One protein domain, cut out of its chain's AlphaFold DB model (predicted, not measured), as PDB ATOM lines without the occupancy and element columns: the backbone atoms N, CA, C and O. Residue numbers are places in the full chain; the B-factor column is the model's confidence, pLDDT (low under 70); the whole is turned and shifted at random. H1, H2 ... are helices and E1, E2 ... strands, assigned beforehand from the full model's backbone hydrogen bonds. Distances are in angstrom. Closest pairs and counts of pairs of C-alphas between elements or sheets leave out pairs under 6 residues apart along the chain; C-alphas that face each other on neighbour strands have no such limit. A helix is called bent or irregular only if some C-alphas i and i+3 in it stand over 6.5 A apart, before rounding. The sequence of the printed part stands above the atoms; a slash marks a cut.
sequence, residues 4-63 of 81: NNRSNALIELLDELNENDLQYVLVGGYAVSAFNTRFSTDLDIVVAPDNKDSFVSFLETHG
ATOM      1  N   ASN A   4     211.448 188.429 309.784       60.88
ATOM      2  CA  ASN A   4     211.751 187.008 309.957       60.88
ATOM      3  C   ASN A   4     213.055 186.579 309.264       60.88
ATOM      4  O   ASN A   4     213.752 185.714 309.775       60.88
ATOM      5  N   ASN A   5     213.429 187.205 308.142       64.81
ATOM      6  CA  ASN A   5     214.657 186.841 307.427       64.81
ATOM      7  C   ASN A   5     215.915 187.242 308.205       64.81
ATOM      8  O   ASN A   5     216.925 186.562 308.098       64.81
ATOM      9  N   ARG A   6     215.865 188.335 308.982       66.94
ATOM     10  CA  ARG A   6     217.009 188.757 309.808       66.94
ATOM     11  C   ARG A   6     217.181 187.855 311.022       66.94
ATOM     12  O   ARG A   6     218.297 187.460 311.317       66.94
ATOM     13  N   SER A   7     216.080 187.502 311.685       67.81
ATOM     14  CA  SER A   7     216.126 186.583 312.824       67.81
ATOM     15  C   SER A   7     216.621 185.198 312.415       67.81
ATOM     16  O   SER A   7     217.451 184.631 313.112       67.81
ATOM     17  N   ASN A   8     216.168 184.679 311.268       74.31
ATOM     18  CA  ASN A   8     216.633 183.385 310.769       74.31
ATOM     19  C   ASN A   8     218.132 183.404 310.445       74.31
ATOM     20  O   ASN A   8     218.839 182.512 310.885       74.31
ATOM     21  N   ALA A   9     218.626 184.456 309.782       77.19
ATOM     22  CA  ALA A   9     220.052 184.588 309.481       77.19
ATOM     23  C   ALA A   9     220.928 184.651 310.749       77.19
ATOM     24  O   ALA A   9     222.034 184.126 310.764       77.19
ATOM     25  N   LEU A  10     220.439 185.275 311.830       77.69
ATOM     26  CA  LEU A  10     221.152 185.299 313.113       77.69
ATOM     27  C   LEU A  10     221.184 183.925 313.790       77.69
ATOM     28  O   LEU A  10     222.186 183.580 314.406       77.69
ATOM     29  N   ILE A  11     220.097 183.155 313.695       80.19
ATOM     30  CA  ILE A  11     220.047 181.787 314.225       80.19
ATOM     31  C   ILE A  11     221.001 180.887 313.437       80.19
ATOM     32  O   ILE A  11     221.806 180.201 314.052       80.19
ATOM     33  N   GLU A  12     220.966 180.956 312.104       84.00
ATOM     34  CA  GLU A  12     221.877 180.210 311.224       84.00
ATOM     35  C   GLU A  12     223.343 180.517 311.558       84.00
ATOM     36  O   GLU A  12     224.132 179.602 311.768       84.00
ATOM     37  N   LEU A  13     223.691 181.795 311.743       84.31
ATOM     38  CA  LEU A  13     225.041 182.198 312.141       84.31
ATOM     39  C   LEU A  13     225.459 181.597 313.494       84.31
ATOM     40  O   LEU A  13     226.591 181.141 313.643       84.31
ATOM     41  N   LEU A  14     224.567 181.590 314.491       82.12
ATOM     42  CA  LEU A  14     224.855 181.012 315.810       82.12
ATOM     43  C   LEU A  14     225.025 179.489 315.761       82.12
ATOM     44  O   LEU A  14     225.866 178.954 316.489       82.12
ATOM     45  N   ASP A  15     224.251 178.808 314.920       84.38
ATOM     46  CA  ASP A  15     224.397 177.372 314.688       84.38
ATOM     47  C   ASP A  15     225.743 177.073 314.015       84.38
ATOM     48  O   ASP A  15     226.495 176.231 314.505       84.38
ATOM     49  N   GLU A  16     226.125 177.834 312.987       85.62
ATOM     50  CA  GLU A  16     227.421 177.678 312.315       85.62
ATOM     51  C   GLU A  16     228.610 177.973 313.246       85.62
ATOM     52  O   GLU A  16     229.625 177.273 313.203       85.62
ATOM     53  N   LEU A  17     228.494 178.949 314.152       84.69
ATOM     54  CA  LEU A  17     229.512 179.190 315.182       84.69
ATOM     55  C   LEU A  17     229.703 177.980 316.107       84.69
ATOM     56  O   LEU A  17     230.839 177.656 316.465       84.69
ATOM     57  N   ASN A  18     228.608 177.311 316.483       82.69
ATOM     58  CA  ASN A  18     228.660 176.103 317.304       82.69
ATOM     59  C   ASN A  18     229.271 174.921 316.536       82.69
ATOM     60  O   ASN A  18     230.036 174.151 317.117       82.69
ATOM     61  N   GLU A  19     228.976 174.782 315.241       85.25
ATOM     62  CA  GLU A  19     229.555 173.731 314.391       85.25
ATOM     63  C   GLU A  19     231.068 173.892 314.186       85.25
ATOM     64  O   GLU A  19     231.788 172.898 314.089       85.25
ATOM     65  N   ASN A  20     231.568 175.132 314.177       82.19
ATOM     66  CA  ASN A  20     232.996 175.437 314.053       82.19
ATOM     67  C   ASN A  20     233.778 175.328 315.384       82.19
ATOM     68  O   ASN A  20     234.958 175.680 315.420       82.19
ATOM     69  N   ASP A  21     233.144 174.863 316.472       80.19
ATOM     70  CA  ASP A  21     233.710 174.770 317.836       80.19
ATOM     71  C   ASP A  21     234.335 176.093 318.331       80.19
ATOM     72  O   ASP A  21     235.268 176.133 319.143       80.19
ATOM     73  N   LEU A  22     233.817 177.221 317.833       81.94
ATOM     74  CA  LEU A  22     234.265 178.538 318.255       81.94
ATOM     75  C   LEU A  22     233.661 178.835 319.622       81.94
ATOM     76  O   LEU A  22     232.457 178.997 319.778       81.94
ATOM     77  N   GLN A  23     234.514 178.923 320.637       83.81
ATOM     78  CA  GLN A  23     234.077 179.220 321.997       83.81
ATOM     79  C   GLN A  23     233.742 180.713 322.132       83.81
ATOM     80  O   GLN A  23     234.633 181.568 322.042       83.81
ATOM     81  N   TYR A  24     232.468 181.022 322.383       86.44
ATOM     82  CA  TYR A  24     231.968 182.376 322.620       86.44
ATOM     83  C   TYR A  24     230.973 182.414 323.785       86.44
ATOM     84  O   TYR A  24     230.365 181.412 324.159       86.44
ATOM     85  N   VAL A  25     230.790 183.600 324.360       85.62
ATOM     86  CA  VAL A  25     229.721 183.886 325.318       85.62
ATOM     87  C   VAL A  25     228.797 184.923 324.704       85.62
ATOM     88  O   VAL A  25     229.209 186.051 324.432       85.62
ATOM     89  N   LEU A  26     227.538 184.543 324.504       84.94
ATOM     90  CA  LEU A  26     226.488 185.454 324.067       84.94
ATOM     91  C   LEU A  26     226.105 186.401 325.213       84.94
ATOM     92  O   LEU A  26     225.773 185.954 326.314       84.94
ATOM     93  N   VAL A  27     226.136 187.708 324.957       85.56
ATOM     94  CA  VAL A  27     225.813 188.757 325.934       85.56
ATOM     95  C   VAL A  27     224.795 189.751 325.355       85.56
ATOM     96  O   VAL A  27     224.232 189.553 324.279       85.56
ATOM     97  N   GLY A  28     224.489 190.809 326.106       79.00
ATOM     98  CA  GLY A  28     223.630 191.893 325.633       79.00
ATOM     99  C   GLY A  28     222.143 191.543 325.565       79.00
ATOM    100  O   GLY A  28     221.640 190.659 326.266       79.00
ATOM    101  N   GLY A  29     221.412 192.300 324.745       76.62
ATOM    102  CA  GLY A  29     219.954 192.193 324.636       76.62
ATOM    103  C   GLY A  29     219.489 190.865 324.040       76.62
ATOM    104  O   GLY A  29     218.453 190.343 324.454       76.62
ATOM    105  N   TYR A  30     220.276 190.297 323.123       77.44
ATOM    106  CA  TYR A  30     219.967 189.025 322.471       77.44
ATOM    107  C   TYR A  30     220.135 187.823 323.419       77.44
ATOM    108  O   TYR A  30     219.320 186.906 323.413       77.44
ATOM    109  N   ALA A  31     221.107 187.849 324.339       76.75
ATOM    110  CA  ALA A  31     221.217 186.811 325.374       76.75
ATOM    111  C   ALA A  31     219.954 186.725 326.253       76.75
ATOM    112  O   ALA A  31     219.527 185.648 326.668       76.75
ATOM    113  N   VAL A  32     219.333 187.876 326.523       74.12
ATOM    114  CA  VAL A  32     218.123 187.973 327.349       74.12
ATOM    115  C   VAL A  32     216.852 187.753 326.523       74.12
ATOM    116  O   VAL A  32     215.808 187.434 327.097       74.12
ATOM    117  N   SER A  33     216.913 187.847 325.188       70.50
ATOM    118  CA  SER A  33     215.729 187.676 324.338       70.50
ATOM    119  C   SER A  33     215.162 186.254 324.362       70.50
ATOM    120  O   SER A  33     213.979 186.061 324.094       70.50
ATOM    121  N   ALA A  34     215.970 185.264 324.757       64.50
ATOM    122  CA  ALA A  34     215.500 183.905 325.033       64.50
ATOM    123  C   ALA A  34     214.545 183.829 326.244       64.50
ATOM    124  O   ALA A  34     213.724 182.918 326.331       64.50
ATOM    125  N   PHE A  35     214.630 184.789 327.174       66.31
ATOM    126  CA  PHE A  35     213.869 184.807 328.429       66.31
ATOM    127  C   PHE A  35     212.759 185.863 328.457       66.31
ATOM    128  O   PHE A  35     211.837 185.777 329.267       66.31
ATOM    129  N   ASN A  36     212.835 186.873 327.593       60.19
ATOM    130  CA  ASN A  36     211.826 187.915 327.457       60.19
ATOM    131  C   ASN A  36     211.729 188.288 325.980       60.19
ATOM    132  O   ASN A  36     212.759 188.546 325.370       60.19
ATOM    133  N   THR A  37     210.526 188.343 325.406       57.66
ATOM    134  CA  THR A  37     210.288 188.632 323.979       57.66
ATOM    135  C   THR A  37     210.561 190.103 323.644       57.66
ATOM    136  O   THR A  37     209.694 190.868 323.225       57.66
ATOM    137  N   ARG A  38     211.807 190.525 323.844       58.28
ATOM    138  CA  ARG A  38     212.361 191.789 323.387       58.28
ATOM    139  C   ARG A  38     213.297 191.488 322.232       58.28
ATOM    140  O   ARG A  38     214.263 190.754 322.381       58.28
ATOM    141  N   PHE A  39     212.988 192.064 321.083       56.88
ATOM    142  CA  PHE A  39     213.790 191.897 319.885       56.88
ATOM    143  C   PHE A  39     215.024 192.793 319.954       56.88
ATOM    144  O   PHE A  39     214.898 194.018 320.000       56.88
ATOM    145  N   SER A  40     216.205 192.177 319.982       61.09
ATOM    146  CA  SER A  40     217.468 192.877 319.752       61.09
ATOM    147  C   SER A  40     217.733 192.914 318.252       61.09
ATOM    148  O   SER A  40     217.489 191.927 317.560       61.09
ATOM    149  N   THR A  41     218.181 194.059 317.744       64.94
ATOM    150  CA  THR A  41     218.602 194.191 316.335       64.94
ATOM    151  C   THR A  41     220.054 193.749 316.147       64.94
ATOM    152  O   THR A  41     220.421 193.330 315.054       64.94
ATOM    153  N   ASP A  42     220.823 193.761 317.238       75.06
ATOM    154  CA  ASP A  42     222.260 193.523 317.250       75.06
ATOM    155  C   ASP A  42     222.596 192.307 318.134       75.06
ATOM    156  O   ASP A  42     221.869 191.993 319.092       75.06
ATOM    157  N   LEU A  43     223.693 191.625 317.787       78.25
ATOM    158  CA  LEU A  43     224.250 190.468 318.487       78.25
ATOM    159  C   LEU A  43     225.546 190.884 319.193       78.25
ATOM    160  O   LEU A  43     226.521 191.236 318.535       78.25
ATOM    161  N   ASP A  44     225.568 190.800 320.522       85.19
ATOM    162  CA  ASP A  44     226.771 191.059 321.309       85.19
ATOM    163  C   ASP A  44     227.390 189.734 321.767       85.19
ATOM    164  O   ASP A  44     226.740 188.920 322.429       85.19
ATOM    165  N   ILE A  45     228.665 189.524 321.458       86.06
ATOM    166  CA  ILE A  45     229.403 188.304 321.797       86.06
ATOM    167  C   ILE A  45     230.752 188.642 322.428       86.06
ATOM    168  O   ILE A  45     231.413 189.616 322.065       86.06
ATOM    169  N   VAL A  46     231.170 187.816 323.381       87.88
ATOM    170  CA  VAL A  46     232.501 187.866 323.989       87.88
ATOM    171  C   VAL A  46     233.268 186.626 323.565       87.88
ATOM    172  O   VAL A  46     232.801 185.505 323.753       87.88
ATOM    173  N   VAL A  47     234.461 186.837 323.021       86.50
ATOM    174  CA  VAL A  47     235.356 185.774 322.559       86.50
ATOM    175  C   VAL A  47     236.659 185.810 323.345       86.50
ATOM    176  O   VAL A  47     237.095 186.871 323.805       86.50
ATOM    177  N   ALA A  48     237.285 184.646 323.517       84.12
ATOM    178  CA  ALA A  48     238.621 184.578 324.095       84.12
ATOM    179  C   ALA A  48     239.625 185.310 323.183       84.12
ATOM    180  O   ALA A  48     239.503 185.218 321.960       84.12
ATOM    181  N   PRO A  49     240.633 186.004 323.743       81.00
ATOM    182  CA  PRO A  49     241.629 186.711 322.940       81.00
ATOM    183  C   PRO A  49     242.371 185.770 321.981       81.00
ATOM    184  O   PRO A  49     242.624 186.155 320.846       81.00
ATOM    185  N   ASP A  50     242.620 184.527 322.403       82.50
ATOM    186  CA  ASP A  50     243.286 183.498 321.592       82.50
ATOM    187  C   ASP A  50     242.441 183.038 320.387       82.50
ATOM    188  O   ASP A  50     242.981 182.536 319.409       82.50
ATOM    189  N   ASN A  51     241.120 183.251 320.433       83.00
ATOM    190  CA  ASN A  51     240.180 182.852 319.380       83.00
ATOM    191  C   ASN A  51     239.760 184.025 318.483       83.00
ATOM    192  O   ASN A  51     238.930 183.843 317.591       83.00
ATOM    193  N   LYS A  52     240.298 185.231 318.717       84.25
ATOM    194  CA  LYS A  52     239.874 186.446 318.011       84.25
ATOM    195  C   LYS A  52     240.053 186.317 316.497       84.25
ATOM    196  O   LYS A  52     239.122 186.619 315.760       84.25
ATOM    197  N   ASP A  53     241.211 185.842 316.048       85.94
ATOM    198  CA  ASP A  53     241.545 185.775 314.619       85.94
ATOM    199  C   ASP A  53     240.661 184.766 313.866       85.94
ATOM    200  O   ASP A  53     240.192 185.043 312.759       85.94
ATOM    201  N   SER A  54     240.359 183.624 314.493       87.06
ATOM    202  CA  SER A  54     239.416 182.636 313.955       87.06
ATOM    203  C   SER A  54     238.013 183.223 313.813       87.06
ATOM    204  O   SER A  54     237.329 182.977 312.823       87.06
ATOM    205  N   PHE A  55     237.601 184.038 314.785       86.19
ATOM    206  CA  PHE A  55     236.292 184.676 314.777       86.19
ATOM    207  C   PHE A  55     236.178 185.758 313.698       86.19
ATOM    208  O   PHE A  55     235.162 185.840 313.014       86.19
ATOM    209  N   VAL A  56     237.230 186.557 313.507       87.19
ATOM    210  CA  VAL A  56     237.294 187.542 312.415       87.19
ATOM    211  C   VAL A  56     237.207 186.836 311.060       87.19
ATOM    212  O   VAL A  56     236.361 187.195 310.248       87.19
ATOM    213  N   SER A  57     237.986 185.770 310.859       88.62
ATOM    214  CA  SER A  57     237.979 184.994 309.606       88.62
ATOM    215  C   SER A  57     236.602 184.387 309.296       88.62
ATOM    216  O   SER A  57     236.157 184.367 308.145       88.62
ATOM    217  N   PHE A  58     235.904 183.906 310.329       87.88
ATOM    218  CA  PHE A  58     234.533 183.415 310.212       87.88
ATOM    219  C   PHE A  58     233.583 184.533 309.759       87.88
ATOM    220  O   PHE A  58     232.875 184.383 308.765       87.88
ATOM    221  N   LEU A  59     233.611 185.684 310.434       87.69
ATOM    222  CA  LEU A  59     232.746 186.819 310.108       87.69
ATOM    223  C   LEU A  59     232.991 187.350 308.685       87.69
ATOM    224  O   LEU A  59     232.032 187.594 307.953       87.69
ATOM    225  N   GLU A  60     234.248 187.454 308.256       88.12
ATOM    226  CA  GLU A  60     234.594 187.854 306.885       88.12
ATOM    227  C   GLU A  60     234.039 186.873 305.839       88.12
ATOM    228  O   GLU A  60     233.522 187.291 304.802       88.12
ATOM    229  N   THR A  61     234.064 185.567 306.128       87.19
ATOM    230  CA  THR A  61     233.496 184.529 305.245       87.19
ATOM    231  C   THR A  61     231.980 184.682 305.083       87.19
ATOM    232  O   THR A  61     231.440 184.431 304.004       87.19
ATOM    233  N   HIS A  62     231.300 185.170 306.120       83.12
ATOM    234  CA  HIS A  62     229.873 185.499 306.091       83.12
ATOM    235  C   HIS A  62     229.561 186.887 305.505       83.12
ATOM    236  O   HIS A  62     228.397 187.294 305.471       83.12
ATOM    237  N   GLY A  63     230.573 187.608 305.011       85.44
ATOM    238  CA  GLY A  63     230.413 188.922 304.388       85.44
ATOM    239  C   GLY A  63     230.235 190.068 305.383       85.44
ATOM    240  O   GLY A  63     229.712 191.118 305.005       85.44
TER     241      GLY A  63
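Overview. This is residues 4 to 63 of the 81 residues of the protein "Uncharacterized nucleotidyltransferase" of Haladaptatus litoreus (UniProt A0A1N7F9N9). A short two-stranded ribbon, E1 and E2, makes one long side of an open, three-sided frame; helix H1 makes the other long side, running lengthwise across a gap from the ribbon, and helix H3 closes one end, rising from the end of E2 toward the later part of H1. At the other end the ribbon runs out through the small helix H2 and a loop, residues 34 to 43, which folds back into E2. The printed part has 60 residues with three named helices and two named strands, in the order H1, E1, H2, E2, H3; the sheet has the order E1 - E2 and is antiparallel, and the class is mostly helix. The whole is compact, with a radius of gyration of the C-alphas of 11.9 A, and spans 33 by 22 by 17 A.

Arrangement. The sheet is made of E1, residues 24 to 27, and E2, residues 44 to 47, which are antiparallel neighbours with 150 degrees between their N-to-C directions. The C-alphas of Leu 26 and Ile 45 face each other at 4.7 A, and those of Tyr 24 and Val 47 at 4.8 A. Within hydrogen-bond range are N 25 and O 46, at 2.8 A, and N 27 and O 44, at 2.9 A. The centres of these two strands are the nearest of the element centres to the mean of the C-alphas, each at 7.3 A. H2, residues 28 to 33, follows E1 by a tight link with no residue between. H2 and E2 have 4 pairs of C-alphas within 8 A, the closest being those of Gly 28 and Asp 44, 5.4 A apart. H3, residues 49 to 61, follows E2 by a tight link of one residue. E2 and H3 have 1 pair of C-alphas within 8 A, those of Val 47 and Phe 55, 7.9 A apart. H1, residues 4 to 19, touches no helix, but H1 and H3 are near each other, with 6 pairs of C-alphas within 10 A. H1 is apart from H2 and from E2, H3 is apart from E1, and H2 and H3 are apart. In H1 each O i to N i+4 pair is within hydrogen-bond range; in H2 it is 1 of 2, beside 3 of 3 O i to N i+3 pairs, and in H3 it is 7 of 9.

Along the chain. E1, residues 24 to 27, measures 9.5 A from first to last C-alpha and begins at C-alpha 24, at (231.968, 182.376, 322.620). E2, residues 44 to 47, measures 10.2 A. H2, residues 28 to 33, measures 9.0 A. H1, the longest helix with 16 residues, measures 22.6 A and begins at C-alpha 4, at (211.751, 187.008, 309.957). H3, residues 49 to 61, measures 19.6 A and ends at C-alpha 61, at (233.496, 184.529, 305.245). H3 is irregular: C-alphas 50 and 53 are 7.5 A apart, against about 5 A in a regular helix.

Size, cuts and confidence. The two C-alphas farthest apart are those of Asn 4 and Asp 50, at 33.8 A, while the first and last printed C-alphas, those of Asn 4 and Gly 63, are 19.6 A apart. The printed part has no cut. The links H1 to E1, E1 to H2 and E2 to H3 are tight; the link H2 to E2, with 10 residues, is short but not tight, and no link is long. The mean pLDDT of the printed part is 78.8, and 12 residues are under 70: residues 4 to 7, which belong to H1, and residues 34 to 41, which lie between H2 and E2.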